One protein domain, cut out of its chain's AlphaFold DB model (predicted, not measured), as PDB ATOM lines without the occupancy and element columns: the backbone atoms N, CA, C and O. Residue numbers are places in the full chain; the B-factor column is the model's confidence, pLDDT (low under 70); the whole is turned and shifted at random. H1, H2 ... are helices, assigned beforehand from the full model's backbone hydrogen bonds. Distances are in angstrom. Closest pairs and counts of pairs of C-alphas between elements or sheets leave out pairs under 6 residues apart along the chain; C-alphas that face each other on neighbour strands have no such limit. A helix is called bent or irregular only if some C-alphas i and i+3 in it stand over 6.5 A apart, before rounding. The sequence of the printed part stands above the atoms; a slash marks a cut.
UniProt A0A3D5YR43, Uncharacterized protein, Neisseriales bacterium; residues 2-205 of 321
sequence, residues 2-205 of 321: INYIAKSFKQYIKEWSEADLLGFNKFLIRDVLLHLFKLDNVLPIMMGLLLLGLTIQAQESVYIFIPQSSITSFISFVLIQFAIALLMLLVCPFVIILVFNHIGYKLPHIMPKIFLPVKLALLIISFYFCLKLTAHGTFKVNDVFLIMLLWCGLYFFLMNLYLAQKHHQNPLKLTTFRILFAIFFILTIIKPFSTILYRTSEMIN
ATOM      1  N   ILE A   2     162.700 148.685 124.456       67.44
ATOM      2  CA  ILE A   2     161.911 148.059 123.368       67.44
ATOM      3  C   ILE A   2     162.751 147.119 122.479       67.44
ATOM      4  O   ILE A   2     162.365 145.975 122.265       67.44
ATOM      5  N   ASN A   3     163.950 147.534 122.050       71.00
ATOM      6  CA  ASN A   3     164.839 146.681 121.240       71.00
ATOM      7  C   ASN A   3     165.336 145.426 121.980       71.00
ATOM      8  O   ASN A   3     165.570 144.394 121.355       71.00
ATOM      9  N   TYR A   4     165.475 145.496 123.308       68.31
ATOM     10  CA  TYR A   4     165.861 144.346 124.129       68.31
ATOM     11  C   TYR A   4     164.708 143.342 124.239       68.31
ATOM     12  O   TYR A   4     164.908 142.149 124.020       68.31
ATOM     13  N   ILE A   5     163.487 143.839 124.469       67.19
ATOM     14  CA  ILE A   5     162.260 143.031 124.492       67.19
ATOM     15  C   ILE A   5     162.035 142.362 123.129       67.19
ATOM     16  O   ILE A   5     161.816 141.157 123.069       67.19
ATOM     17  N   ALA A   6     162.177 143.102 122.026       71.50
ATOM     18  CA  ALA A   6     162.021 142.561 120.676       71.50
ATOM     19  C   ALA A   6     163.057 141.468 120.354       71.50
ATOM     20  O   ALA A   6     162.724 140.457 119.735       71.50
ATOM     21  N   LYS A   7     164.312 141.640 120.796       73.44
ATOM     22  CA  LYS A   7     165.376 140.642 120.614       73.44
ATOM     23  C   LYS A   7     165.123 139.386 121.452       73.44
ATOM     24  O   LYS A   7     165.236 138.282 120.925       73.44
ATOM     25  N   SER A   8     164.721 139.558 122.712       71.81
ATOM     26  CA  SER A   8     164.331 138.460 123.604       71.81
ATOM     27  C   SER A   8     163.132 137.680 123.049       71.81
ATOM     28  O   SER A   8     163.166 136.454 122.995       71.81
ATOM     29  N   PHE A   9     162.127 138.376 122.515       74.38
ATOM     30  CA  PHE A   9     160.962 137.758 121.883       74.38
ATOM     31  C   PHE A   9     161.319 136.978 120.608       74.38
ATOM     32  O   PHE A   9     160.862 135.853 120.419       74.38
ATOM     33  N   LYS A  10     162.194 137.526 119.753       76.06
ATOM     34  CA  LYS A  10     162.717 136.811 118.574       76.06
ATOM     35  C   LYS A  10     163.449 135.528 118.962       76.06
ATOM     36  O   LYS A  10     163.302 134.513 118.285       76.06
ATOM     37  N   GLN A  11     164.231 135.580 120.038       78.12
ATOM     38  CA  GLN A  11     164.949 134.418 120.551       78.12
ATOM     39  C   GLN A  11     163.986 133.368 121.116       78.12
ATOM     40  O   GLN A  11     164.109 132.199 120.767       78.12
ATOM     41  N   TYR A  12     162.967 133.788 121.867       77.06
ATOM     42  CA  TYR A  12     161.905 132.908 122.357       77.06
ATOM     43  C   TYR A  12     161.148 132.204 121.216       77.06
ATOM     44  O   TYR A  12     160.961 130.991 121.253       77.06
ATOM     45  N   ILE A  13     160.766 132.932 120.159       77.50
ATOM     46  CA  ILE A  13     160.108 132.341 118.979       77.50
ATOM     47  C   ILE A  13     161.012 131.309 118.303       77.50
ATOM     48  O   ILE A  13     160.537 130.247 117.898       77.50
ATOM     49  N   LYS A  14     162.308 131.608 118.180       76.00
ATOM     50  CA  LYS A  14     163.272 130.683 117.584       76.00
ATOM     51  C   LYS A  14     163.384 129.399 118.410       76.00
ATOM     52  O   LYS A  14     163.268 128.315 117.850       76.00
ATOM     53  N   GLU A  15     163.524 129.521 119.729       78.69
ATOM     54  CA  GLU A  15     163.579 128.377 120.647       78.69
ATOM     55  C   GLU A  15     162.294 127.544 120.629       78.69
ATOM     56  O   GLU A  15     162.353 126.318 120.716       78.69
ATOM     57  N   TRP A  16     161.135 128.187 120.477       76.94
ATOM     58  CA  TRP A  16     159.854 127.497 120.359       76.94
ATOM     59  C   TRP A  16     159.719 126.743 119.029       76.94
ATOM     60  O   TRP A  16     159.228 125.614 119.005       76.94
ATOM     61  N   SER A  17     160.174 127.342 117.927       75.06
ATOM     62  CA  SER A  17     160.139 126.720 116.598       75.06
ATOM     63  C   SER A  17     161.102 125.534 116.484       75.06
ATOM     64  O   SER A  17     160.771 124.528 115.864       75.06
ATOM     65  N   GLU A  18     162.274 125.632 117.116       76.31
ATOM     66  CA  GLU A  18     163.343 124.620 117.104       76.31
ATOM     67  C   GLU A  18     163.271 123.661 118.310       76.31
ATOM     68  O   GLU A  18     164.243 122.985 118.655       76.31
ATOM     69  N   ALA A  19     162.130 123.614 118.999       77.19
ATOM     70  CA  ALA A  19     161.953 122.748 120.151       77.19
ATOM     71  C   ALA A  19     161.942 121.261 119.768       77.19
ATOM     72  O   ALA A  19     161.231 120.848 118.851       77.19
ATOM     73  N   ASP A  20     162.668 120.443 120.536       80.38
ATOM     74  CA  ASP A  20     162.633 118.989 120.392       80.38
ATOM     75  C   ASP A  20     161.276 118.447 120.865       80.38
ATOM     76  O   ASP A  20     160.971 118.413 122.059       80.38
ATOM     77  N   LEU A  21     160.454 118.018 119.908       81.50
ATOM     78  CA  LEU A  21     159.105 117.504 120.148       81.50
ATOM     79  C   LEU A  21     159.106 116.179 120.913       81.50
ATOM     80  O   LEU A  21     158.200 115.928 121.709       81.50
ATOM     81  N   LEU A  22     160.122 115.337 120.699       82.25
ATOM     82  CA  LEU A  22     160.251 114.074 121.417       82.25
ATOM     83  C   LEU A  22     160.664 114.339 122.868       82.25
ATOM     84  O   LEU A  22     160.086 113.760 123.789       82.25
ATOM     85  N   GLY A  23     161.623 115.245 123.069       82.12
ATOM     86  CA  GLY A  23     161.997 115.755 124.385       82.12
ATOM     87  C   GLY A  23     160.816 116.391 125.119       82.12
ATOM     88  O   GLY A  23     160.612 116.116 126.301       82.12
ATOM     89  N   PHE A  24     159.983 117.158 124.411       85.06
ATOM     90  CA  PHE A  24     158.776 117.750 124.979       85.06
ATOM     91  C   PHE A  24     157.763 116.685 125.418       85.06
ATOM     92  O   PHE A  24     157.284 116.735 126.546       85.06
ATOM     93  N   ASN A  25     157.500 115.658 124.603       85.88
ATOM     94  CA  ASN A  25     156.627 114.550 125.009       85.88
ATOM     95  C   ASN A  25     157.173 113.778 126.222       85.88
ATOM     96  O   ASN A  25     156.403 113.420 127.113       85.88
ATOM     97  N   LYS A  26     158.493 113.552 126.296       86.25
ATOM     98  CA  LYS A  26     159.122 112.925 127.472       86.25
ATOM     99  C   LYS A  26     158.913 113.761 128.735       86.25
ATOM    100  O   LYS A  26     158.550 113.195 129.762       86.25
ATOM    101  N   PHE A  27     159.085 115.081 128.645       85.69
ATOM    102  CA  PHE A  27     158.790 116.010 129.740       85.69
ATOM    103  C   PHE A  27     157.319 115.941 130.165       85.69
ATOM    104  O   PHE A  27     157.017 115.788 131.348       85.69
ATOM    105  N   LEU A  28     156.391 115.989 129.204       84.94
ATOM    106  CA  LEU A  28     154.958 115.927 129.485       84.94
ATOM    107  C   LEU A  28     154.572 114.648 130.235       84.94
ATOM    108  O   LEU A  28     153.826 114.707 131.206       84.94
ATOM    109  N   ILE A  29     155.092 113.493 129.823       83.25
ATOM    110  CA  ILE A  29     154.764 112.214 130.464       83.25
ATOM    111  C   ILE A  29     155.443 112.099 131.835       83.25
ATOM    112  O   ILE A  29     154.793 111.768 132.826       83.25
ATOM    113  N   ARG A  30     156.752 112.366 131.906       82.31
ATOM    114  CA  ARG A  30     157.553 112.094 133.106       82.31
ATOM    115  C   ARG A  30     157.369 113.140 134.197       82.31
ATOM    116  O   ARG A  30     157.292 112.792 135.369       82.31
ATOM    117  N   ASP A  31     157.335 114.411 133.830       77.75
ATOM    118  CA  ASP A  31     157.405 115.498 134.801       77.75
ATOM    119  C   ASP A  31     156.039 116.138 135.031       77.75
ATOM    120  O   ASP A  31     155.733 116.493 136.165       77.75
ATOM    121  N   VAL A  32     155.190 116.229 134.002       77.75
ATOM    122  CA  VAL A  32     153.855 116.837 134.128       77.75
ATOM    123  C   VAL A  32     152.811 115.803 134.547       77.75
ATOM    124  O   VAL A  32     152.189 115.963 135.593       77.75
ATOM    125  N   LEU A  33     152.641 114.718 133.789       75.50
ATOM    126  CA  LEU A  33     151.578 113.741 134.026       75.50
ATOM    127  C   LEU A  33     151.782 112.995 135.355       75.50
ATOM    128  O   LEU A  33     150.874 112.962 136.180       75.50
ATOM    129  N   LEU A  34     152.990 112.497 135.637       71.50
ATOM    130  CA  LEU A  34     153.270 111.814 136.911       71.50
ATOM    131  C   LEU A  34     153.121 112.719 138.146       71.50
ATOM    132  O   LEU A  34     152.738 112.224 139.203       71.50
ATOM    133  N   HIS A  35     153.408 114.023 138.049       69.62
ATOM    134  CA  HIS A  35     153.201 114.949 139.172       69.62
ATOM    135  C   HIS A  35     151.742 115.375 139.316       69.62
ATOM    136  O   HIS A  35     151.268 115.516 140.444       69.62
ATOM    137  N   LEU A  36     151.038 115.560 138.193       65.19
ATOM    138  CA  LEU A  36     149.615 115.876 138.179       65.19
ATOM    139  C   LEU A  36     148.773 114.728 138.716       65.19
ATOM    140  O   LEU A  36     147.780 115.021 139.343       65.19
ATOM    141  N   PHE A  37     149.152 113.461 138.527       61.41
ATOM    142  CA  PHE A  37     148.398 112.310 139.044       61.41
ATOM    143  C   PHE A  37     148.783 111.889 140.474       61.41
ATOM    144  O   PHE A  37     148.278 110.879 140.968       61.41
ATOM    145  N   LYS A  38     149.636 112.647 141.181       65.19
ATOM    146  CA  LYS A  38     149.840 112.411 142.619       65.19
ATOM    147  C   LYS A  38     148.557 112.753 143.370       65.19
ATOM    148  O   LYS A  38     148.116 113.901 143.367       65.19
ATOM    149  N   LEU A  39     147.989 111.739 144.017       53.28
ATOM    150  CA  LEU A  39     146.677 111.775 144.666       53.28
ATOM    151  C   LEU A  39     146.556 112.936 145.674       53.28
ATOM    152  O   LEU A  39     145.531 113.616 145.697       53.28
ATOM    153  N   ASP A  40     147.648 113.242 146.381       58.16
ATOM    154  CA  ASP A  40     147.759 114.343 147.352       58.16
ATOM    155  C   ASP A  40     147.526 115.739 146.742       58.16
ATOM    156  O   ASP A  40     147.027 116.639 147.413       58.16
ATOM    157  N   ASN A  41     147.859 115.927 145.461       59.69
ATOM    158  CA  ASN A  41     147.708 117.206 144.761       59.69
ATOM    159  C   ASN A  41     146.359 117.322 144.039       59.69
ATOM    160  O   ASN A  41     145.819 118.418 143.898       59.69
ATOM    161  N   VAL A  42     145.825 116.198 143.556       59.91
ATOM    162  CA  VAL A  42     144.597 116.159 142.748       59.91
ATOM    163  C   VAL A  42     143.371 116.360 143.617       59.91
ATOM    164  O   VAL A  42     142.521 117.185 143.296       59.91
ATOM    165  N   LEU A  43     143.284 115.631 144.731       55.41
ATOM    166  CA  LEU A  43     142.065 115.547 145.530       55.41
ATOM    167  C   LEU A  43     141.528 116.922 145.989       55.41
ATOM    168  O   LEU A  43     140.339 117.172 145.789       55.41
ATOM    169  N   PRO A  44     142.349 117.859 146.513       62.44
ATOM    170  CA  PRO A  44     141.851 119.161 146.967       62.44
ATOM    171  C   PRO A  44     141.366 120.049 145.812       62.44
ATOM    172  O   PRO A  44     140.361 120.748 145.935       62.44
ATOM    173  N   ILE A  45     142.062 120.000 144.671       65.06
ATOM    174  CA  ILE A  45     141.727 120.779 143.470       65.06
ATOM    175  C   ILE A  45     140.416 120.268 142.867       65.06
ATOM    176  O   ILE A  45     139.535 121.059 142.531       65.06
ATOM    177  N   MET A  46     140.263 118.945 142.792       63.66
ATOM    178  CA  MET A  46     139.030 118.284 142.372       63.66
ATOM    179  C   MET A  46     137.854 118.689 143.252       63.66
ATOM    180  O   MET A  46     136.807 119.051 142.730       63.66
ATOM    181  N   MET A  47     138.036 118.669 144.576       60.56
ATOM    182  CA  MET A  47     136.994 119.020 145.543       60.56
ATOM    183  C   MET A  47     136.531 120.475 145.376       60.56
ATOM    184  O   MET A  47     135.331 120.746 145.369       60.56
ATOM    185  N   GLY A  48     137.471 121.409 145.190       68.19
ATOM    186  CA  GLY A  48     137.162 122.824 144.966       68.19
ATOM    187  C   GLY A  48     136.434 123.080 143.644       68.19
ATOM    188  O   GLY A  48     135.448 123.816 143.613       68.19
ATOM    189  N   LEU A  49     136.873 122.434 142.560       66.00
ATOM    190  CA  LEU A  49     136.198 122.514 141.261       66.00
ATOM    191  C   LEU A  49     134.810 121.855 141.294       66.00
ATOM    192  O   LEU A  49     133.884 122.380 140.681       66.00
ATOM    193  N   LEU A  50     134.653 120.740 142.018       66.19
ATOM    194  CA  LEU A  50     133.372 120.054 142.228       66.19
ATOM    195  C   LEU A  50     132.368 120.979 142.916       66.19
ATOM    196  O   LEU A  50     131.265 121.173 142.411       66.19
ATOM    197  N   LEU A  51     132.767 121.593 144.032       67.00
ATOM    198  CA  LEU A  51     131.935 122.540 144.778       67.00
ATOM    199  C   LEU A  51     131.518 123.737 143.917       67.00
ATOM    200  O   LEU A  51     130.346 124.116 143.907       67.00
ATOM    201  N   LEU A  52     132.459 124.316 143.172       66.94
ATOM    202  CA  LEU A  52     132.195 125.478 142.329       66.94
ATOM    203  C   LEU A  52     131.281 125.131 141.145       66.94
ATOM    204  O   LEU A  52     130.324 125.855 140.884       66.94
ATOM    205  N   GLY A  53     131.528 124.000 140.479       64.19
ATOM    206  CA  GLY A  53     130.694 123.503 139.386       64.19
ATOM    207  C   GLY A  53     129.257 123.226 139.819       64.19
ATOM    208  O   GLY A  53     128.326 123.712 139.184       64.19
ATOM    209  N   LEU A  54     129.078 122.528 140.947       64.38
ATOM    210  CA  LEU A  54     127.757 122.259 141.525       64.38
ATOM    211  C   LEU A  54     127.007 123.540 141.888       64.38
ATOM    212  O   LEU A  54     125.805 123.634 141.655       64.38
ATOM    213  N   THR A  55     127.709 124.528 142.447       64.19
ATOM    214  CA  THR A  55     127.095 125.800 142.853       64.19
ATOM    215  C   THR A  55     126.568 126.569 141.645       64.19
ATOM    216  O   THR A  55     125.443 127.058 141.681       64.19
ATOM    217  N   ILE A  56     127.349 126.654 140.563       64.69
ATOM    218  CA  ILE A  56     126.928 127.363 139.347       64.69
ATOM    219  C   ILE A  56     125.803 126.598 138.645       64.69
ATOM    220  O   ILE A  56     124.802 127.196 138.258       64.69
ATOM    221  N   GLN A  57     125.914 125.273 138.542       63.91
ATOM    222  CA  GLN A  57     124.866 124.441 137.960       63.91
ATOM    223  C   GLN A  57     123.535 124.612 138.700       63.91
ATOM    224  O   GLN A  57     122.511 124.793 138.048       63.91
ATOM    225  N   ALA A  58     123.555 124.630 140.039       60.22
ATOM    226  CA  ALA A  58     122.380 124.892 140.871       60.22
ATOM    227  C   ALA A  58     121.749 126.276 140.636       60.22
ATOM    228  O   ALA A  58     120.557 126.448 140.882       60.22
ATOM    229  N   GLN A  59     122.528 127.257 140.171       57.72
ATOM    230  CA  GLN A  59     122.056 128.612 139.876       57.72
ATOM    231  C   GLN A  59     121.508 128.765 138.449       57.72
ATOM    232  O   GLN A  59     120.573 129.535 138.246       57.72
ATOM    233  N   GLU A  60     122.082 128.071 137.462       54.69
ATOM    234  CA  GLU A  60     121.723 128.226 136.040       54.69
ATOM    235  C   GLU A  60     120.602 127.287 135.574       54.69
ATOM    236  O   GLU A  60     119.992 127.495 134.525       54.69
ATOM    237  N   SER A  61     120.312 126.233 136.329       52.09
ATOM    238  CA  SER A  61     119.372 125.198 135.919       52.09
ATOM    239  C   SER A  61     117.902 125.561 136.125       52.09
ATOM    240  O   SER A  61     117.467 125.843 137.241       52.09
ATOM    241  N   VAL A  62     117.103 125.402 135.071       44.47
ATOM    242  CA  VAL A  62     115.631 125.426 135.161       44.47
ATOM    243  C   VAL A  62     115.076 124.050 135.577       44.47
ATOM    244  O   VAL A  62     114.031 123.974 136.216       44.47
ATOM    245  N   TYR A  63     115.809 122.962 135.290       49.28
ATOM    246  CA  TYR A  63     115.440 121.586 135.644       49.28
ATOM    247  C   TYR A  63     116.675 120.771 136.068       49.28
ATOM    248  O   TYR A  63     117.300 120.110 135.239       49.28
ATOM    249  N   ILE A  64     117.044 120.779 137.355       51.09
ATOM    250  CA  ILE A  64     117.960 119.746 137.872       51.09
ATOM    251  C   ILE A  64     117.123 118.574 138.325       51.09
ATOM    252  O   ILE A  64     116.407 118.648 139.325       51.09
ATOM    253  N   PHE A  65     117.259 117.460 137.616       53.78
ATOM    254  CA  PHE A  65     116.941 116.185 138.220       53.78
ATOM    255  C   PHE A  65     118.022 115.862 139.258       53.78
ATOM    256  O   PHE A  65     119.125 115.440 138.921       53.78
ATOM    257  N   ILE A  66     117.726 116.135 140.528       57.38
ATOM    258  CA  ILE A  66     118.548 115.684 141.650       57.38
ATOM    259  C   ILE A  66     117.970 114.333 142.075       57.38
ATOM    260  O   ILE A  66     116.820 114.314 142.519       57.38
ATOM    261  N   PRO A  67     118.699 113.210 141.959       55.41
ATOM    262  CA  PRO A  67     118.264 111.952 142.557       55.41
ATOM    263  C   PRO A  67     118.099 112.148 144.073       55.41
ATOM    264  O   PRO A  67     119.073 112.220 144.817       55.41
ATOM    265  N   GLN A  68     116.851 112.301 144.529       54.19
ATOM    266  CA  GLN A  68     116.519 112.658 145.919       54.19
ATOM    267  C   GLN A  68     116.659 111.481 146.893       54.19
ATOM    268  O   GLN A  68     116.609 111.666 148.105       54.19
ATOM    269  N   SER A  69     116.795 110.265 146.369       52.47
ATOM    270  CA  SER A  69     116.564 109.033 147.120       52.47
ATOM    271  C   SER A  69     117.851 108.354 147.600       52.47
ATOM    272  O   SER A  69     117.824 107.594 148.564       52.47
ATOM    273  N   SER A  70     118.987 108.644 146.955       59.66
ATOM    274  CA  SER A  70     120.271 108.014 147.250       59.66
ATOM    275  C   SER A  70     121.417 109.007 147.091       59.66
ATOM    276  O   SER A  70     121.764 109.426 145.982       59.66
ATOM    277  N   ILE A  71     122.057 109.331 148.220       62.78
ATOM    278  CA  ILE A  71     123.283 110.140 148.271       62.78
ATOM    279  C   ILE A  71     124.357 109.525 147.362       62.78
ATOM    280  O   ILE A  71     125.071 110.247 146.671       62.78
ATOM    281  N   THR A  72     124.440 108.195 147.290       63.81
ATOM    282  CA  THR A  72     125.409 107.490 146.441       63.81
ATOM    283  C   THR A  72     125.122 107.671 144.952       63.81
ATOM    284  O   THR A  72     126.059 107.878 144.180       63.81
ATOM    285  N   SER A  73     123.851 107.645 144.536       59.66
ATOM    286  CA  SER A  73     123.460 107.899 143.141       59.66
ATOM    287  C   SER A  73     123.740 109.347 142.746       59.66
ATOM    288  O   SER A  73     124.289 109.593 141.674       59.66
ATOM    289  N   PHE A  74     123.453 110.296 143.643       67.88
ATOM    290  CA  PHE A  74     123.800 111.704 143.455       67.88
ATOM    291  C   PHE A  74     125.312 111.909 143.322       67.88
ATOM    292  O   PHE A  74     125.769 112.502 142.349       67.88
ATOM    293  N   ILE A  75     126.107 111.357 144.243       69.69
ATOM    294  CA  ILE A  75     127.572 111.439 144.185       69.69
ATOM    295  C   ILE A  75     128.094 110.814 142.888       69.69
ATOM    296  O   ILE A  75     128.939 111.408 142.228       69.69
ATOM    297  N   SER A  76     127.576 109.653 142.487       69.25
ATOM    298  CA  SER A  76     128.004 108.976 141.256       69.25
ATOM    299  C   SER A  76     127.701 109.814 140.014       69.25
ATOM    300  O   SER A  76     128.564 109.975 139.157       69.25
ATOM    301  N   PHE A  77     126.507 110.406 139.943       70.81
ATOM    302  CA  PHE A  77     126.108 111.319 138.872       70.81
ATOM    303  C   PHE A  77     127.043 112.529 138.779       70.81
ATOM    304  O   PHE A  77     127.575 112.826 137.709       70.81
ATOM    305  N   VAL A  78     127.318 113.175 139.912       71.94
ATOM    306  CA  VAL A  78     128.230 114.321 139.991       71.94
ATOM    307  C   VAL A  78     129.658 113.931 139.594       71.94
ATOM    308  O   VAL A  78     130.304 114.641 138.822       71.94
ATOM    309  N   LEU A  79     130.157 112.787 140.070       74.25
ATOM    310  CA  LEU A  79     131.491 112.291 139.730       74.25
ATOM    311  C   LEU A  79     131.626 111.985 138.234       74.25
ATOM    312  O   LEU A  79     132.655 112.310 137.646       74.25
ATOM    313  N   ILE A  80     130.597 111.408 137.607       72.62
ATOM    314  CA  ILE A  80     130.590 111.135 136.163       72.62
ATOM    315  C   ILE A  80     130.615 112.444 135.367       72.62
ATOM    316  O   ILE A  80     131.425 112.580 134.450       72.62
ATOM    317  N   GLN A  81     129.787 113.429 135.728       74.00
ATOM    318  CA  GLN A  81     129.794 114.738 135.066       74.00
ATOM    319  C   GLN A  81     131.158 115.411 135.155       74.00
ATOM    320  O   GLN A  81     131.683 115.918 134.164       74.00
ATOM    321  N   PHE A  82     131.755 115.370 136.342       75.25
ATOM    322  CA  PHE A  82     133.067 115.936 136.574       75.25
ATOM    323  C   PHE A  82     134.154 115.209 135.776       75.25
ATOM    324  O   PHE A  82     135.011 115.847 135.165       75.25
ATOM    325  N   ALA A  83     134.104 113.875 135.735       75.50
ATOM    326  CA  ALA A  83     135.025 113.068 134.945       75.50
ATOM    327  C   ALA A  83     134.942 113.426 133.454       75.50
ATOM    328  O   ALA A  83     135.978 113.607 132.818       75.50
ATOM    329  N   ILE A  84     133.733 113.606 132.914       77.12
ATOM    330  CA  ILE A  84     133.521 114.032 131.523       77.12
ATOM    331  C   ILE A  84     134.053 115.453 131.297       77.12
ATOM    332  O   ILE A  84     134.759 115.692 130.316       77.12
ATOM    333  N   ALA A  85     133.789 116.389 132.212       78.12
ATOM    334  CA  ALA A  85     134.286 117.759 132.110       78.12
ATOM    335  C   ALA A  85     135.824 117.828 132.117       78.12
ATOM    336  O   ALA A  85     136.417 118.519 131.286       78.12
ATOM    337  N   LEU A  86     136.483 117.066 132.994       78.75
ATOM    338  CA  LEU A  86     137.942 116.933 132.999       78.75
ATOM    339  C   LEU A  86     138.480 116.277 131.734       78.75
ATOM    340  O   LEU A  86     139.487 116.731 131.186       78.75
ATOM    341  N   LEU A  87     137.837 115.191 131.299       80.00
ATOM    342  CA  LEU A  87     138.231 114.471 130.098       80.00
ATOM    343  C   LEU A  87     138.252 115.447 128.920       80.00
ATOM    344  O   LEU A  87     139.257 115.555 128.225       80.00
ATOM    345  N   MET A  88     137.185 116.232 128.776       80.75
ATOM    346  CA  MET A  88     137.040 117.222 127.717       80.75
ATOM    347  C   MET A  88     138.025 118.388 127.837       80.75
ATOM    348  O   MET A  88     138.654 118.754 126.849       80.75
ATOM    349  N   LEU A  89     138.188 118.990 129.017       81.19
ATOM    350  CA  LEU A  89     138.976 120.222 129.151       81.19
ATOM    351  C   LEU A  89     140.477 120.010 129.326       81.19
ATOM    352  O   LEU A  89     141.244 120.920 129.013       81.19
ATOM    353  N   LEU A  90     140.904 118.851 129.828       79.44
ATOM    354  CA  LEU A  90     142.306 118.589 130.157       79.44
ATOM    355  C   LEU A  90     142.860 117.378 129.410       79.44
ATOM    356  O   LEU A  90     143.913 117.488 128.786       79.44
ATOM    357  N   VAL A  91     142.171 116.236 129.439       81.88
ATOM    358  CA  VAL A  91     142.720 114.991 128.871       81.88
ATOM    359  C   VAL A  91     142.743 115.040 127.345       81.88
ATOM    360  O   VAL A  91     143.791 114.804 126.749       81.88
ATOM    361  N   CYS A  92     141.630 115.402 126.706       84.12
ATOM    362  CA  CYS A  92     141.523 115.529 125.253       84.12
ATOM    363  C   CYS A  92     142.603 116.447 124.652       84.12
ATOM    364  O   CYS A  92     143.377 115.964 123.820       84.12
ATOM    365  N   PRO A  93     142.750 117.722 125.071       87.19
ATOM    366  CA  PRO A  93     143.799 118.575 124.519       87.19
ATOM    367  C   PRO A  93     145.202 118.035 124.798       87.19
ATOM    368  O   PRO A  93     146.073 118.142 123.937       87.19
ATOM    369  N   PHE A  94     145.431 117.412 125.955       85.56
ATOM    370  CA  PHE A  94     146.726 116.820 126.282       85.56
ATOM    371  C   PHE A  94     147.086 115.652 125.353       85.56
ATOM    372  O   PHE A  94     148.197 115.602 124.822       85.56
ATOM    373  N   VAL A  95     146.141 114.743 125.094       86.31
ATOM    374  CA  VAL A  95     146.318 113.631 124.148       86.31
ATOM    375  C   VAL A  95     146.572 114.159 122.737       86.31
ATOM    376  O   VAL A  95     147.491 113.684 122.070       86.31
ATOM    377  N   ILE A  96     145.830 115.182 122.300       87.50
ATOM    378  CA  ILE A  96     146.053 115.816 120.994       87.50
ATOM    379  C   ILE A  96     147.478 116.370 120.905       87.50
ATOM    380  O   ILE A  96     148.155 116.117 119.912       87.50
ATOM    381  N   ILE A  97     147.968 117.067 121.937       87.06
ATOM    382  CA  ILE A  97     149.341 117.597 121.971       87.06
ATOM    383  C   ILE A  97     150.367 116.464 121.836       87.06
ATOM    384  O   ILE A  97     151.295 116.577 121.033       87.06
ATOM    385  N   LEU A  98     150.199 115.362 122.575       87.19
ATOM    386  CA  LEU A  98     151.110 114.216 122.509       87.19
ATOM    387  C   LEU A  98     151.160 113.594 121.110       87.19
ATOM    388  O   LEU A  98     152.254 113.381 120.575       87.19
ATOM    389  N   VAL A  99     149.991 113.325 120.518       85.88
ATOM    390  CA  VAL A  99     149.869 112.749 119.171       85.88
ATOM    391  C   VAL A  99     150.464 113.699 118.136       85.88
ATOM    392  O   VAL A  99     151.285 113.286 117.317       85.88
ATOM    393  N   PHE A 100     150.120 114.984 118.215       86.44
ATOM    394  CA  PHE A 100     150.614 116.012 117.307       86.44
ATOM    395  C   PHE A 100     152.145 116.115 117.348       86.44
ATOM    396  O   PHE A 100     152.806 116.109 116.310       86.44
ATOM    397  N   ASN A 101     152.734 116.152 118.545       84.81
ATOM    398  CA  ASN A 101     154.185 116.182 118.721       84.81
ATOM    399  C   ASN A 101     154.859 114.892 118.226       84.81
ATOM    400  O   ASN A 101     155.945 114.958 117.650       84.81
ATOM    401  N   HIS A 102     154.226 113.729 118.417       83.75
ATOM    402  CA  HIS A 102     154.752 112.452 117.933       83.75
ATOM    403  C   HIS A 102     154.784 112.390 116.400       83.75
ATOM    404  O   HIS A 102     155.785 111.964 115.823       83.75
ATOM    405  N   ILE A 103     153.717 112.848 115.736       80.44
ATOM    406  CA  ILE A 103     153.661 112.957 114.270       80.44
ATOM    407  C   ILE A 103     154.704 113.968 113.780       80.44
ATOM    408  O   ILE A 103     155.461 113.669 112.860       80.44
ATOM    409  N   GLY A 104     154.793 115.134 114.429       75.75
ATOM    410  CA  GLY A 104     155.759 116.176 114.077       75.75
ATOM    411  C   GLY A 104     157.216 115.717 114.181       75.75
ATOM    412  O   GLY A 104     158.022 116.065 113.325       75.75
ATOM    413  N   TYR A 105     157.553 114.885 115.171       75.81
ATOM    414  CA  TYR A 105     158.889 114.290 115.297       75.81
ATOM    415  C   TYR A 105     159.250 113.374 114.112       75.81
ATOM    416  O   TYR A 105     160.401 113.346 113.682       75.81
ATOM    417  N   LYS A 106     158.274 112.648 113.552       74.69
ATOM    418  CA  LYS A 106     158.479 111.741 112.407       74.69
ATOM    419  C   LYS A 106     158.610 112.456 111.056       74.69
ATOM    420  O   LYS A 106     158.876 111.792 110.058       74.69
ATOM    421  N   LEU A 107     158.458 113.783 111.007       70.00
ATOM    422  CA  LEU A 107     158.561 114.604 109.794       70.00
ATOM    423  C   LEU A 107     159.807 115.519 109.841       70.00
ATOM    424  O   LEU A 107     159.670 116.743 109.860       70.00
ATOM    425  N   PRO A 108     161.035 114.963 109.828       57.53
ATOM    426  CA  PRO A 108     162.274 115.725 110.021       57.53
ATOM    427  C   PRO A 108     162.596 116.721 108.891       57.53
ATOM    428  O   PRO A 108     163.457 117.580 109.067       57.53
ATOM    429  N   HIS A 109     161.923 116.635 107.734       57.44
ATOM    430  CA  HIS A 109     162.237 117.429 106.538       57.44
ATOM    431  C   HIS A 109     161.352 118.666 106.298       57.44
ATOM    432  O   HIS A 109     161.612 119.414 105.354       57.44
ATOM    433  N   ILE A 110     160.347 118.945 107.138       56.56
ATOM    434  CA  ILE A 110     159.503 120.144 106.985       56.56
ATOM    435  C   ILE A 110     160.126 121.304 107.784       56.56
ATOM    436  O   ILE A 110     160.110 121.327 109.011       56.56
ATOM    437  N   MET A 111     160.728 122.244 107.050       46.41
ATOM    438  CA  MET A 111     161.654 123.291 107.508       46.41
ATOM    439  C   MET A 111     161.291 124.064 108.807       46.41
ATOM    440  O   MET A 111     160.187 124.603 108.912       46.41
ATOM    441  N   PRO A 112     162.278 124.336 109.694       54.69
ATOM    442  CA  PRO A 112     162.104 125.006 110.997       54.69
ATOM    443  C   PRO A 112     161.699 126.497 110.958       54.69
ATOM    444  O   PRO A 112     161.410 127.069 112.008       54.69
ATOM    445  N   LYS A 113     161.652 127.157 109.787       50.38
ATOM    446  CA  LYS A 113     161.307 128.595 109.655       50.38
ATOM    447  C   LYS A 113     159.827 128.879 109.356       50.38
ATOM    448  O   LYS A 113     159.322 129.913 109.774       50.38
ATOM    449  N   ILE A 114     159.136 127.972 108.662       53.78
ATOM    450  CA  ILE A 114     157.680 128.038 108.388       53.78
ATOM    451  C   ILE A 114     156.894 127.267 109.474       53.78
ATOM    452  O   ILE A 114     155.675 127.371 109.591       53.78
ATOM    453  N   PHE A 115     157.621 126.529 110.316       64.00
ATOM    454  CA  PHE A 115     157.106 125.511 111.218       64.00
ATOM    455  C   PHE A 115     156.135 126.039 112.270       64.00
ATOM    456  O   PHE A 115     155.062 125.472 112.417       64.00
ATOM    457  N   LEU A 116     156.453 127.124 112.986       72.25
ATOM    458  CA  LEU A 116     155.644 127.548 114.134       72.25
ATOM    459  C   LEU A 116     154.207 127.994 113.780       72.25
ATOM    460  O   LEU A 116     153.278 127.445 114.374       72.25
ATOM    461  N   PRO A 117     153.965 128.940 112.849       74.62
ATOM    462  CA  PRO A 117     152.599 129.365 112.532       74.62
ATOM    463  C   PRO A 117     151.774 128.241 111.895       74.62
ATOM    464  O   PRO A 117     150.609 128.076 112.242       74.62
ATOM    465  N   VAL A 118     152.380 127.418 111.032       78.06
ATOM    466  CA  VAL A 118     151.703 126.257 110.427       78.06
ATOM    467  C   VAL A 118     151.400 125.189 111.480       78.06
ATOM    468  O   VAL A 118     150.297 124.647 111.506       78.06
ATOM    469  N   LYS A 119     152.331 124.936 112.406       77.50
ATOM    470  CA  LYS A 119     152.141 124.043 113.553       77.50
ATOM    471  C   LYS A 119     150.978 124.498 114.425       77.50
ATOM    472  O   LYS A 119     150.127 123.687 114.769       77.50
ATOM    473  N   LEU A 120     150.937 125.784 114.772       83.38
ATOM    474  CA  LEU A 120     149.856 126.354 115.569       83.38
ATOM    475  C   LEU A 120     148.519 126.272 114.826       83.38
ATOM    476  O   LEU A 120     147.533 125.869 115.428       83.38
ATOM    477  N   ALA A 121     148.488 126.568 113.523       86.12
ATOM    478  CA  ALA A 121     147.277 126.443 112.715       86.12
ATOM    479  C   ALA A 121     146.763 124.995 112.669       86.12
ATOM    480  O   ALA A 121     145.585 124.760 112.923       86.12
ATOM    481  N   LEU A 122     147.634 124.013 112.418       86.12
ATOM    482  CA  LEU A 122     147.258 122.596 112.410       86.12
ATOM    483  C   LEU A 122     146.810 122.103 113.791       86.12
ATOM    484  O   LEU A 122     145.863 121.320 113.884       86.12
ATOM    485  N   LEU A 123     147.451 122.575 114.864       87.69
ATOM    486  CA  LEU A 123     147.048 122.264 116.234       87.69
ATOM    487  C   LEU A 123     145.657 122.837 116.539       87.69
ATOM    488  O   LEU A 123     144.804 122.115 117.043       87.69
ATOM    489  N   ILE A 124     145.401 124.095 116.164       90.31
ATOM    490  CA  ILE A 124     144.087 124.744 116.293       90.31
ATOM    491  C   ILE A 124     143.035 123.977 115.482       90.31
ATOM    492  O   ILE A 124     141.967 123.670 115.999       90.31
ATOM    493  N   ILE A 125     143.322 123.595 114.239       89.75
ATOM    494  CA  ILE A 125     142.383 122.804 113.426       89.75
ATOM    495  C   ILE A 125     142.084 121.455 114.098       89.75
ATOM    496  O   ILE A 125     140.925 121.049 114.169       89.75
ATOM    497  N   SER A 126     143.107 120.792 114.646       88.88
ATOM    498  CA  SER A 126     142.954 119.516 115.360       88.88
ATOM    499  C   SER A 126     142.099 119.668 116.619       88.88
ATOM    500  O   SER A 126     141.212 118.853 116.868       88.88
ATOM    501  N   PHE A 127     142.323 120.739 117.384       90.75
ATOM    502  CA  PHE A 127     141.517 121.097 118.547       90.75
ATOM    503  C   PHE A 127     140.050 121.318 118.170       90.75
ATOM    504  O   PHE A 127     139.161 120.706 118.762       90.75
ATOM    505  N   TYR A 128     139.795 122.114 117.131       88.88
ATOM    506  CA  TYR A 128     138.443 122.404 116.664       88.88
ATOM    507  C   TYR A 128     137.714 121.143 116.183       88.88
ATOM    508  O   TYR A 128     136.558 120.916 116.543       88.88
ATOM    509  N   PHE A 129     138.387 120.302 115.391       87.25
ATOM    510  CA  PHE A 129     137.788 119.083 114.853       87.25
ATOM    511  C   PHE A 129     137.466 118.069 115.955       87.25
ATOM    512  O   PHE A 129     136.366 117.518 115.969       87.25
ATOM    513  N   CYS A 130     138.380 117.875 116.913       85.69
ATOM    514  CA  CYS A 130     138.132 117.011 118.064       85.69
ATOM    515  C   CYS A 130     136.930 117.506 118.871       85.69
ATOM    516  O   CYS A 130     136.007 116.732 119.108       85.69
ATOM    517  N   LEU A 131     136.886 118.803 119.191       84.56
ATOM    518  CA  LEU A 131     135.784 119.393 119.942       84.56
ATOM    519  C   LEU A 131     134.440 119.211 119.229       84.56
ATOM    520  O   LEU A 131     133.457 118.827 119.862       84.56
ATOM    521  N   LYS A 132     134.397 119.422 117.908       82.62
ATOM    522  CA  LYS A 132     133.188 119.224 117.101       82.62
ATOM    523  C   LYS A 132     132.708 117.769 117.119       82.62
ATOM    524  O   LYS A 132     131.503 117.550 117.227       82.62
ATOM    525  N   LEU A 133     133.629 116.806 117.035       80.56
ATOM    526  CA  LEU A 133     133.312 115.377 117.101       80.56
ATOM    527  C   LEU A 133     132.775 114.980 118.477       80.56
ATOM    528  O   LEU A 133     131.711 114.380 118.561       80.56
ATOM    529  N   THR A 134     133.473 115.352 119.549       72.88
ATOM    530  CA  THR A 134     133.088 114.980 120.919       72.88
ATOM    531  C   THR A 134     131.803 115.658 121.386       72.88
ATOM    532  O   THR A 134     131.074 115.104 122.197       72.88
ATOM    533  N   ALA A 135     131.518 116.862 120.886       67.94
ATOM    534  CA  ALA A 135     130.359 117.642 121.308       67.94
ATOM    535  C   ALA A 135     129.117 117.434 120.436       67.94
ATOM    536  O   ALA A 135     128.094 118.064 120.708       67.94
ATOM    537  N   HIS A 136     129.213 116.667 119.341       65.56
ATOM    538  CA  HIS A 136     128.157 116.532 118.326       65.56
ATOM    539  C   HIS A 136     127.546 117.879 117.873       65.56
ATOM    540  O   HIS A 136     126.376 117.962 117.516       65.56
ATOM    541  N   GLY A 137     128.331 118.964 117.897       60.72
ATOM    542  CA  GLY A 137     127.874 120.307 117.511       60.72
ATOM    543  C   GLY A 137     126.935 121.016 118.500       60.72
ATOM    544  O   GLY A 137     126.342 122.025 118.137       60.72
ATOM    545  N   THR A 138     126.803 120.539 119.740       65.12
ATOM    546  CA  THR A 138     125.866 121.106 120.735       65.12
ATOM    547  C   THR A 138     126.331 122.413 121.399       65.12
ATOM    548  O   THR A 138     125.534 123.107 122.042       65.12
ATOM    549  N   PHE A 139     127.607 122.787 121.250       72.25
ATOM    550  CA  PHE A 139     128.152 124.018 121.831       72.25
ATOM    551  C   PHE A 139     127.846 125.255 120.984       72.25
ATOM    552  O   PHE A 139     127.987 125.249 119.759       72.25
ATOM    553  N   LYS A 140     127.500 126.363 121.654       76.50
ATOM    554  CA  LYS A 140     127.374 127.669 120.998       76.50
ATOM    555  C   LYS A 140     128.750 128.132 120.520       76.50
ATOM    556  O   LYS A 140     129.768 127.827 121.137       76.50
ATOM    557  N   VAL A 141     128.781 128.943 119.464       78.44
ATOM    558  CA  VAL A 141     130.027 129.461 118.861       78.44
ATOM    559  C   VAL A 141     130.941 130.131 119.897       78.44
ATOM    560  O   VAL A 141     132.150 129.913 119.889       78.44
ATOM    561  N   ASN A 142     130.363 130.889 120.831       80.31
ATOM    562  CA  ASN A 142     131.118 131.562 121.891       80.31
ATOM    563  C   ASN A 142     131.791 130.575 122.857       80.31
ATOM    564  O   ASN A 142     132.922 130.812 123.277       80.31
ATOM    565  N   ASP A 143     131.125 129.465 123.187       79.12
ATOM    566  CA  ASP A 143     131.667 128.442 124.087       79.12
ATOM    567  C   ASP A 143     132.792 127.665 123.397       79.12
ATOM    568  O   ASP A 143     133.843 127.431 123.992       79.12
ATOM    569  N   VAL A 144     132.619 127.360 122.105       82.81
ATOM    570  CA  VAL A 144     133.667 126.766 121.262       82.81
ATOM    571  C   VAL A 144     134.914 127.645 121.265       82.81
ATOM    572  O   VAL A 144     136.010 127.149 121.518       82.81
ATOM    573  N   PHE A 145     134.767 128.951 121.027       85.06
ATOM    574  CA  PHE A 145     135.900 129.876 121.028       85.06
ATOM    575  C   PHE A 145     136.629 129.895 122.377       85.06
ATOM    576  O   PHE A 145     137.860 129.873 122.413       85.06
ATOM    577  N   LEU A 146     135.888 129.891 123.488       84.12
ATOM    578  CA  LEU A 146     136.484 129.937 124.820       84.12
ATOM    579  C   LEU A 146     137.242 128.644 125.165       84.12
ATOM    580  O   LEU A 146     138.350 128.714 125.695       84.12
ATOM    581  N   ILE A 147     136.691 127.474 124.814       84.88
ATOM    582  CA  ILE A 147     137.370 126.181 124.997       84.88
ATOM    583  C   ILE A 147     138.642 126.121 124.143       84.88
ATOM    584  O   ILE A 147     139.701 125.722 124.623       84.88
ATOM    585  N   MET A 148     138.569 126.588 122.896       87.88
ATOM    586  CA  MET A 148     139.720 126.664 121.996       87.88
ATOM    587  C   MET A 148     140.828 127.570 122.541       87.88
ATOM    588  O   MET A 148     142.002 127.199 122.520       87.88
ATOM    589  N   LEU A 149     140.463 128.745 123.062       86.06
ATOM    590  CA  LEU A 149     141.401 129.663 123.704       86.06
ATOM    591  C   LEU A 149     142.074 129.007 124.914       86.06
ATOM    592  O   LEU A 149     143.285 129.147 125.095       86.06
ATOM    593  N   LEU A 150     141.317 128.234 125.695       87.31
ATOM    594  CA  LEU A 150     141.830 127.494 126.841       87.31
ATOM    595  C   LEU A 150     142.819 126.396 126.432       87.31
ATOM    596  O   LEU A 150     143.894 126.296 127.022       87.31
ATOM    597  N   TRP A 151     142.510 125.613 125.397       90.31
ATOM    598  CA  TRP A 151     143.402 124.562 124.892       90.31
ATOM    599  C   TRP A 151     144.697 125.144 124.303       90.31
ATOM    600  O   TRP A 151     145.790 124.628 124.555       90.31
ATOM    601  N   CYS A 152     144.607 126.272 123.593       88.12
ATOM    602  CA  CYS A 152     145.774 127.028 123.134       88.12
ATOM    603  C   CYS A 152     146.608 127.566 124.306       88.12
ATOM    604  O   CYS A 152     147.838 127.458 124.292       88.12
ATOM    605  N   GLY A 153     145.952 128.109 125.337       84.56
ATOM    606  CA  GLY A 153     146.598 128.571 126.564       84.56
ATOM    607  C   GLY A 153     147.326 127.443 127.296       84.56
ATOM    608  O   GLY A 153     148.475 127.619 127.703       84.56
ATOM    609  N   LEU A 154     146.707 126.264 127.391       86.31
ATOM    610  CA  LEU A 154     147.311 125.069 127.981       86.31
ATOM    611  C   LEU A 154     148.581 124.660 127.225       86.31
ATOM    612  O   LEU A 154     149.625 124.463 127.844       86.31
ATOM    613  N   TYR A 155     148.530 124.588 125.893       88.06
ATOM    614  CA  TYR A 155     149.710 124.280 125.081       88.06
ATOM    615  C   TYR A 155     150.834 125.307 125.287       88.06
ATOM    616  O   TYR A 155     151.988 124.929 125.499       88.06
ATOM    617  N   PHE A 156     150.505 126.604 125.282       85.56
ATOM    618  CA  PHE A 156     151.476 127.670 125.530       85.56
ATOM    619  C   PHE A 156     152.120 127.548 126.917       85.56
ATOM    620  O   PHE A 156     153.336 127.695 127.055       85.56
ATOM    621  N   PHE A 157     151.330 127.244 127.945       83.81
ATOM    622  CA  PHE A 157     151.828 127.046 129.302       83.81
ATOM    623  C   PHE A 157     152.776 125.849 129.400       83.81
ATOM    624  O   PHE A 157     153.892 125.984 129.901       83.81
ATOM    625  N   LEU A 158     152.370 124.699 128.857       85.88
ATOM    626  CA  LEU A 158     153.182 123.482 128.843       85.88
ATOM    627  C   LEU A 158     154.508 123.691 128.107       85.88
ATOM    628  O   LEU A 158     155.557 123.251 128.580       85.88
ATOM    629  N   MET A 159     154.480 124.414 126.989       85.12
ATOM    630  CA  MET A 159     155.690 124.759 126.254       85.12
ATOM    631  C   MET A 159     156.635 125.643 127.078       85.12
ATOM    632  O   MET A 159     157.841 125.401 127.109       85.12
ATOM    633  N   ASN A 160     156.104 126.650 127.778       82.44
ATOM    634  CA  ASN A 160     156.905 127.504 128.657       82.44
ATOM    635  C   ASN A 160     157.555 126.717 129.800       82.44
ATOM    636  O   ASN A 160     158.697 126.997 130.171       82.44
ATOM    637  N   LEU A 161     156.851 125.729 130.360       80.81
ATOM    638  CA  LEU A 161     157.419 124.846 131.380       80.81
ATOM    639  C   LEU A 161     158.567 124.000 130.819       80.81
ATOM    640  O   LEU A 161     159.616 123.898 131.455       80.81
ATOM    641  N   TYR A 162     158.396 123.459 129.613       83.75
ATOM    642  CA  TYR A 162     159.428 122.680 128.936       83.75
ATOM    643  C   TYR A 162     160.680 123.510 128.620       83.75
ATOM    644  O   TYR A 162     161.796 123.083 128.913       83.75
ATOM    645  N   LEU A 163     160.517 124.727 128.085       81.75
ATOM    646  CA  LEU A 163     161.648 125.624 127.820       81.75
ATOM    647  C   LEU A 163     162.389 125.992 129.109       81.75
ATOM    648  O   LEU A 163     163.618 125.994 129.129       81.75
ATOM    649  N   ALA A 164     161.669 126.237 130.206       77.12
ATOM    650  CA  ALA A 164     162.297 126.512 131.495       77.12
ATOM    651  C   ALA A 164     163.131 125.324 132.003       77.12
ATOM    652  O   ALA A 164     164.256 125.526 132.460       77.12
ATOM    653  N   GLN A 165     162.621 124.094 131.873       79.19
ATOM    654  CA  GLN A 165     163.376 122.890 132.228       79.19
ATOM    655  C   GLN A 165     164.625 122.725 131.352       79.19
ATOM    656  O   GLN A 165     165.695 122.402 131.869       79.19
ATOM    657  N   LYS A 166     164.514 122.983 130.041       78.56
ATOM    658  CA  LYS A 166     165.645 122.933 129.101       78.56
ATOM    659  C   LYS A 166     166.759 123.913 129.486       78.56
ATOM    660  O   LYS A 166     167.929 123.591 129.328       78.56
ATOM    661  N   HIS A 167     166.404 125.067 130.048       78.88
ATOM    662  CA  HIS A 167     167.346 126.063 130.575       78.88
ATOM    663  C   HIS A 167     167.851 125.750 131.999       78.88
ATOM    664  O   HIS A 167     168.358 126.641 132.679       78.88
ATOM    665  N   HIS A 168     167.691 124.509 132.479       69.12
ATOM    666  CA  HIS A 168     168.027 124.063 133.841       69.12
ATOM    667  C   HIS A 168     167.377 124.893 134.961       69.12
ATOM    668  O   HIS A 168     167.817 124.870 136.111       69.12
ATOM    669  N   GLN A 169     166.305 125.624 134.655       61.66
ATOM    670  CA  GLN A 169     165.519 126.319 135.660       61.66
ATOM    671  C   GLN A 169     164.472 125.362 136.214       61.66
ATOM    672  O   GLN A 169     163.880 124.585 135.469       61.66
ATOM    673  N   ASN A 170     164.190 125.450 137.516       61.94
ATOM    674  CA  ASN A 170     163.122 124.652 138.115       61.94
ATOM    675  C   ASN A 170     161.780 124.965 137.417       61.94
ATOM    676  O   ASN A 170     161.248 126.077 137.574       61.94
ATOM    677  N   PRO A 171     161.195 124.008 136.666       58.72
ATOM    678  CA  PRO A 171     159.969 124.250 135.908       58.72
ATOM    679  C   PRO A 171     158.786 124.525 136.843       58.72
ATOM    680  O   PRO A 171     157.889 125.279 136.491       58.72
ATOM    681  N   LEU A 172     158.847 124.019 138.077       59.62
ATOM    682  CA  LEU A 172     157.840 124.209 139.123       59.62
ATOM    683  C   LEU A 172     158.065 125.457 139.997       59.62
ATOM    684  O   LEU A 172     157.277 125.720 140.901       59.62
ATOM    685  N   LYS A 173     159.122 126.254 139.763       62.47
ATOM    686  CA  LYS A 173     159.348 127.485 140.538       62.47
ATOM    687  C   LYS A 173     158.235 128.498 140.239       62.47
ATOM    688  O   LYS A 173     158.087 128.934 139.098       62.47
ATOM    689  N   LEU A 174     157.458 128.879 141.248       60.00
ATOM    690  CA  LEU A 174     156.401 129.887 141.130       60.00
ATOM    691  C   LEU A 174     157.023 131.260 140.834       60.00
ATOM    692  O   LEU A 174     157.673 131.857 141.687       60.00
ATOM    693  N   THR A 175     156.862 131.750 139.604       71.69
ATOM    694  CA  THR A 175     157.217 133.124 139.215       71.69
ATOM    695  C   THR A 175     155.956 133.980 139.148       71.69
ATOM    696  O   THR A 175     154.867 133.455 138.914       71.69
ATOM    697  N   THR A 176     156.083 135.302 139.295       71.75
ATOM    698  CA  THR A 176     154.944 136.241 139.234       71.75
ATOM    699  C   THR A 176     154.113 136.059 137.962       71.75
ATOM    700  O   THR A 176     152.889 136.027 138.018       71.75
ATOM    701  N   PHE A 177     154.777 135.842 136.821       71.75
ATOM    702  CA  PHE A 177     154.113 135.541 135.553       71.75
ATOM    703  C   PHE A 177     153.302 134.237 135.603       71.75
ATOM    704  O   PHE A 177     152.166 134.211 135.145       71.75
ATOM    705  N   ARG A 178     153.854 133.162 136.185       69.06
ATOM    706  CA  ARG A 178     153.167 131.864 136.299       69.06
ATOM    707  C   ARG A 178     151.949 131.941 137.216       69.06
ATOM    708  O   ARG A 178     150.933 131.336 136.900       69.06
ATOM    709  N   ILE A 179     152.034 132.706 138.305       71.50
ATOM    710  CA  ILE A 179     150.904 132.945 139.214       71.50
ATOM    711  C   ILE A 179     149.798 133.721 138.493       71.50
ATOM    712  O   ILE A 179     148.650 133.285 138.491       71.50
ATOM    713  N   LEU A 180     150.141 134.827 137.823       76.31
ATOM    714  CA  LEU A 180     149.176 135.620 137.051       76.31
ATOM    715  C   LEU A 180     148.525 134.800 135.931       76.31
ATOM    716  O   LEU A 180     147.312 134.865 135.745       76.31
ATOM    717  N   PHE A 181     149.314 133.989 135.222       75.50
ATOM    718  CA  PHE A 181     148.803 133.091 134.194       75.50
ATOM    719  C   PHE A 181     147.862 132.032 134.780       75.50
ATOM    720  O   PHE A 181     146.805 131.792 134.209       75.50
ATOM    721  N   ALA A 182     148.200 131.430 135.924       71.94
ATOM    722  CA  ALA A 182     147.341 130.454 136.590       71.94
ATOM    723  C   ALA A 182     146.004 131.076 137.025       71.94
ATOM    724  O   ALA A 182     144.958 130.479 136.789       71.94
ATOM    725  N   ILE A 183     146.017 132.293 137.580       74.56
ATOM    726  CA  ILE A 183     144.793 133.026 137.938       74.56
ATOM    727  C   ILE A 183     143.942 133.286 136.692       74.56
ATOM    728  O   ILE A 183     142.754 132.970 136.681       74.56
ATOM    729  N   PHE A 184     144.544 133.806 135.620       79.19
ATOM    730  CA  PHE A 184     143.846 134.038 134.354       79.19
ATOM    731  C   PHE A 184     143.259 132.741 133.774       79.19
ATOM    732  O   PHE A 184     142.113 132.718 133.322       79.19
ATOM    733  N   PHE A 185     144.020 131.647 133.824       77.25
ATOM    734  CA  PHE A 185     143.593 130.334 133.352       77.25
ATOM    735  C   PHE A 185     142.406 129.800 134.165       77.25
ATOM    736  O   PHE A 185     141.428 129.349 133.576       77.25
ATOM    737  N   ILE A 186     142.440 129.925 135.498       74.50
ATOM    738  CA  ILE A 186     141.329 129.542 136.384       74.50
ATOM    739  C   ILE A 186     140.086 130.395 136.100       74.50
ATOM    740  O   ILE A 186     138.991 129.863 135.979       74.50
ATOM    741  N   LEU A 187     140.219 131.710 135.923       76.12
ATOM    742  CA  LEU A 187     139.064 132.550 135.584       76.12
ATOM    743  C   LEU A 187     138.454 132.167 134.228       76.12
ATOM    744  O   LEU A 187     137.236 132.171 134.064       76.12
ATOM    745  N   THR A 188     139.298 131.783 133.270       78.50
ATOM    746  CA  THR A 188     138.859 131.386 131.929       78.50
ATOM    747  C   THR A 188     138.236 129.984 131.909       78.50
ATOM    748  O   THR A 188     137.334 129.753 131.109       78.50
ATOM    749  N   ILE A 189     138.661 129.055 132.782       78.75
ATOM    750  CA  ILE A 189     138.137 127.675 132.810       78.75
ATOM    751  C   ILE A 189     136.741 127.568 133.417       78.75
ATOM    752  O   ILE A 189     136.006 126.663 133.039       78.75
ATOM    753  N   ILE A 190     136.350 128.487 134.308       76.94
ATOM    754  CA  ILE A 190     135.076 128.405 135.042       76.94
ATOM    755  C   ILE A 190     133.880 128.308 134.092       76.94
ATOM    756  O   ILE A 190     133.035 127.430 134.252       76.94
ATOM    757  N   LYS A 191     133.816 129.176 133.076       78.44
ATOM    758  CA  LYS A 191     132.671 129.219 132.160       78.44
ATOM    759  C   LYS A 191     132.565 127.961 131.280       78.44
ATOM    760  O   LYS A 191     131.508 127.342 131.304       78.44
ATOM    761  N   PRO A 192     133.613 127.514 130.558       78.69
ATOM    762  CA  PRO A 192     133.574 126.265 129.802       78.69
ATOM    763  C   PRO A 192     133.289 125.053 130.673       78.69
ATOM    764  O   PRO A 192     132.563 124.157 130.257       78.69
ATOM    765  N   PHE A 193     133.865 125.031 131.874       77.38
ATOM    766  CA  PHE A 193     133.656 123.966 132.838       77.38
ATOM    767  C   PHE A 193     132.188 123.887 133.261       77.38
ATOM    768  O   PHE A 193     131.598 122.815 133.148       77.38
ATOM    769  N   SER A 194     131.568 125.016 133.623       73.50
ATOM    770  CA  SER A 194     130.129 125.080 133.911       73.50
ATOM    771  C   SER A 194     129.287 124.644 132.713       73.50
ATOM    772  O   SER A 194     128.430 123.778 132.850       73.50
ATOM    773  N   THR A 195     129.568 125.164 131.514       76.44
ATOM    774  CA  THR A 195     128.807 124.815 130.306       76.44
ATOM    775  C   THR A 195     128.869 123.316 130.013       76.44
ATOM    776  O   THR A 195     127.848 122.710 129.685       76.44
ATOM    777  N   ILE A 196     130.049 122.697 130.128       75.62
ATOM    778  CA  ILE A 196     130.202 121.254 129.917       75.62
ATOM    779  C   ILE A 196     129.462 120.480 131.005       75.62
ATOM    780  O   ILE A 196     128.750 119.542 130.663       75.62
ATOM    781  N   LEU A 197     129.572 120.871 132.278       72.25
ATOM    782  CA  LEU A 197     128.823 120.234 133.365       72.25
ATOM    783  C   LEU A 197     127.314 120.317 133.139       72.25
ATOM    784  O   LEU A 197     126.638 119.295 133.183       72.25
ATOM    785  N   TYR A 198     126.799 121.502 132.823       71.31
ATOM    786  CA  TYR A 198     125.385 121.734 132.558       71.31
ATOM    787  C   TYR A 198     124.878 120.871 131.396       71.31
ATOM    788  O   TYR A 198     123.904 120.138 131.544       71.31
ATOM    789  N   ARG A 199     125.576 120.875 130.254       70.69
ATOM    790  CA  ARG A 199     125.194 120.059 129.089       70.69
ATOM    791  C   ARG A 199     125.323 118.566 129.348       70.69
ATOM    792  O   ARG A 199     124.468 117.798 128.927       70.69
ATOM    793  N   THR A 200     126.368 118.154 130.057       69.12
ATOM    794  CA  THR A 200     126.540 116.757 130.465       69.12
ATOM    795  C   THR A 200     125.421 116.352 131.417       69.12
ATOM    796  O   THR A 200     124.900 115.252 131.311       69.12
ATOM    797  N   SER A 201     124.976 117.250 132.296       65.31
ATOM    798  CA  SER A 201     123.805 117.026 133.132       65.31
ATOM    799  C   SER A 201     122.527 116.912 132.326       65.31
ATOM    800  O   SER A 201     121.740 116.036 132.640       65.31
ATOM    801  N   GLU A 202     122.305 117.746 131.313       64.38
ATOM    802  CA  GLU A 202     121.154 117.601 130.413       64.38
ATOM    803  C   GLU A 202     121.208 116.297 129.608       64.38
ATOM    804  O   GLU A 202     120.173 115.700 129.360       64.38
ATOM    805  N   MET A 203     122.398 115.837 129.211       63.44
ATOM    806  CA  MET A 203     122.563 114.581 128.471       63.44
ATOM    807  C   MET A 203     122.424 113.340 129.363       63.44
ATOM    808  O   MET A 203     121.863 112.339 128.927       63.44
ATOM    809  N   ILE A 204     122.950 113.378 130.593       60.06
ATOM    810  CA  ILE A 204     122.868 112.266 131.557       60.06
ATOM    811  C   ILE A 204     121.501 112.235 132.245       60.06
ATOM    812  O   ILE A 204     121.009 111.155 132.574       60.06
ATOM    813  N   ASN A 205     120.861 113.390 132.447       59.75
ATOM    814  CA  ASN A 205     119.431 113.439 132.728       59.75
ATOM    815  C   ASN A 205     118.724 112.997 131.453       59.75
ATOM    816  O   ASN A 205     118.392 113.832 130.622       59.75
TER     817      ASN A 205
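What this domain is: This is residues 2 to 205 of the 321 residues of an uncharacterized protein of Neisseriales bacterium (UniProt A0A3D5YR43). H6 runs through the middle of an elongated pile of helices, with H5, H2 and H7a packed on it and H4b alongside H2 and H5. The bent helices H4 and H7 both reach toward one end, where their arms H4a and H7b cross and H3 crosses H7b; at the other end sits H1, whose residues 2 to 11 stick out. The printed part has 204 residues with seven named helices, H1 to H7 in order along the chain, and no named strand; the class is all helix, and the packing is mostly crossed, with few touching pairs at a shallow tilt. It is compact, with a radius of gyration of the C-alphas of 19.2 A, and spans 62 by 35 by 34 A.

Where its parts are: H1 is residues 2 to 17, 22.5 A from first to last C-alpha, and begins with C-alpha 2 at (161.911, 148.059, 123.368). H2 is residues 21 to 36; it is neither bent nor irregular, but only just: C-alphas 30 and 33 are 6.3 A apart. H3, residues 39 to 60, is 31.1 A long and only just irregular, with C-alphas 41 and 44 6.6 A apart. H4, residues 71 to 105, was assigned as one helix by its hydrogen bonds but is bent, with C-alphas 89 and 92 6.6 A apart; its arms are H4a, residues 71 to 89, 26.7 A long, and H4b, residues 92 to 105, at a shallow tilt of 31 degrees. H5, residues 115 to 134, is 28.0 A long. H6, residues 141 to 166, is 37.6 A long, from C-alpha 141 at (130.027, 129.461, 118.861) to C-alpha 166 at (165.645, 122.933, 129.101). H7, residues 176 to 204, was likewise assigned as one helix but is bent, with C-alphas 188 and 191 6.6 A apart; its arms H7a, residues 176 to 188, and H7b, residues 191 to 204, stand at a tilt of 36 degrees, only just steep. C-alpha 204 is at (122.868, 112.266, 131.557).

How they stand to each other: H6 is the hub, touching five other helices. Its residues 144 to 152 touch residues 124 to 131 of H5, opposite ways at a steep tilt of 47 degrees, the closest C-alphas being those of Phe 127 and Met 148, 6.8 A apart. H6 and H7a form a helical hairpin at a shallow tilt of 23 degrees, closest at the C-alphas of Leu 150 and Thr 188, 7.1 A. H2 touches H6 about perpendicular, at 80 degrees, closest at the C-alphas of Phe 24 and Tyr 162, 6.4 A. With residues 21 to 25 alone H2 touches H4b, opposite ways at a shallow tilt of 27 degrees, closest at the C-alphas of Leu 21 and Asn 101, 5.3 A. H4b and H5 form a helical hairpin, closest at the C-alphas of Pro 93 and Phe 127, 6.9 A. H1 and H6 only just touch, with 3 pairs of C-alphas within 8 A, the closest those of Trp 16 and Met 159, 7.7 A. H4a touches H7b at a steep tilt of 52 degrees, closest at the C-alphas of Ala 85 and Ile 196, 5.8 A. H3 touches H7b about perpendicular, at 76 degrees, closest at the C-alphas of Gly 53 and Ser 194, 5.7 A. Among the pairs that are apart are H3 and H6, and H2 and H5. Every O i to N i+4 pair is within hydrogen-bond range in H1, H4a, H4b, H5, H6, H7a and H7b; in H2 it is 9 of 12 and in H3 16 of 18.

The domain as a whole: The two C-alphas farthest apart are those of Asn 3 and Ser 69, 66.5 A. Residues 2 to 11, 34 to 45 and 68 to 73 stand free. The printed part has no cut and no long link; the links from H1 to H2 and from H2 to H3 are tight. The mean pLDDT of the printed part is 73.3, and 71 residues are under 70, among them residues 35 to 76, 108 to 115 and 200 to 205.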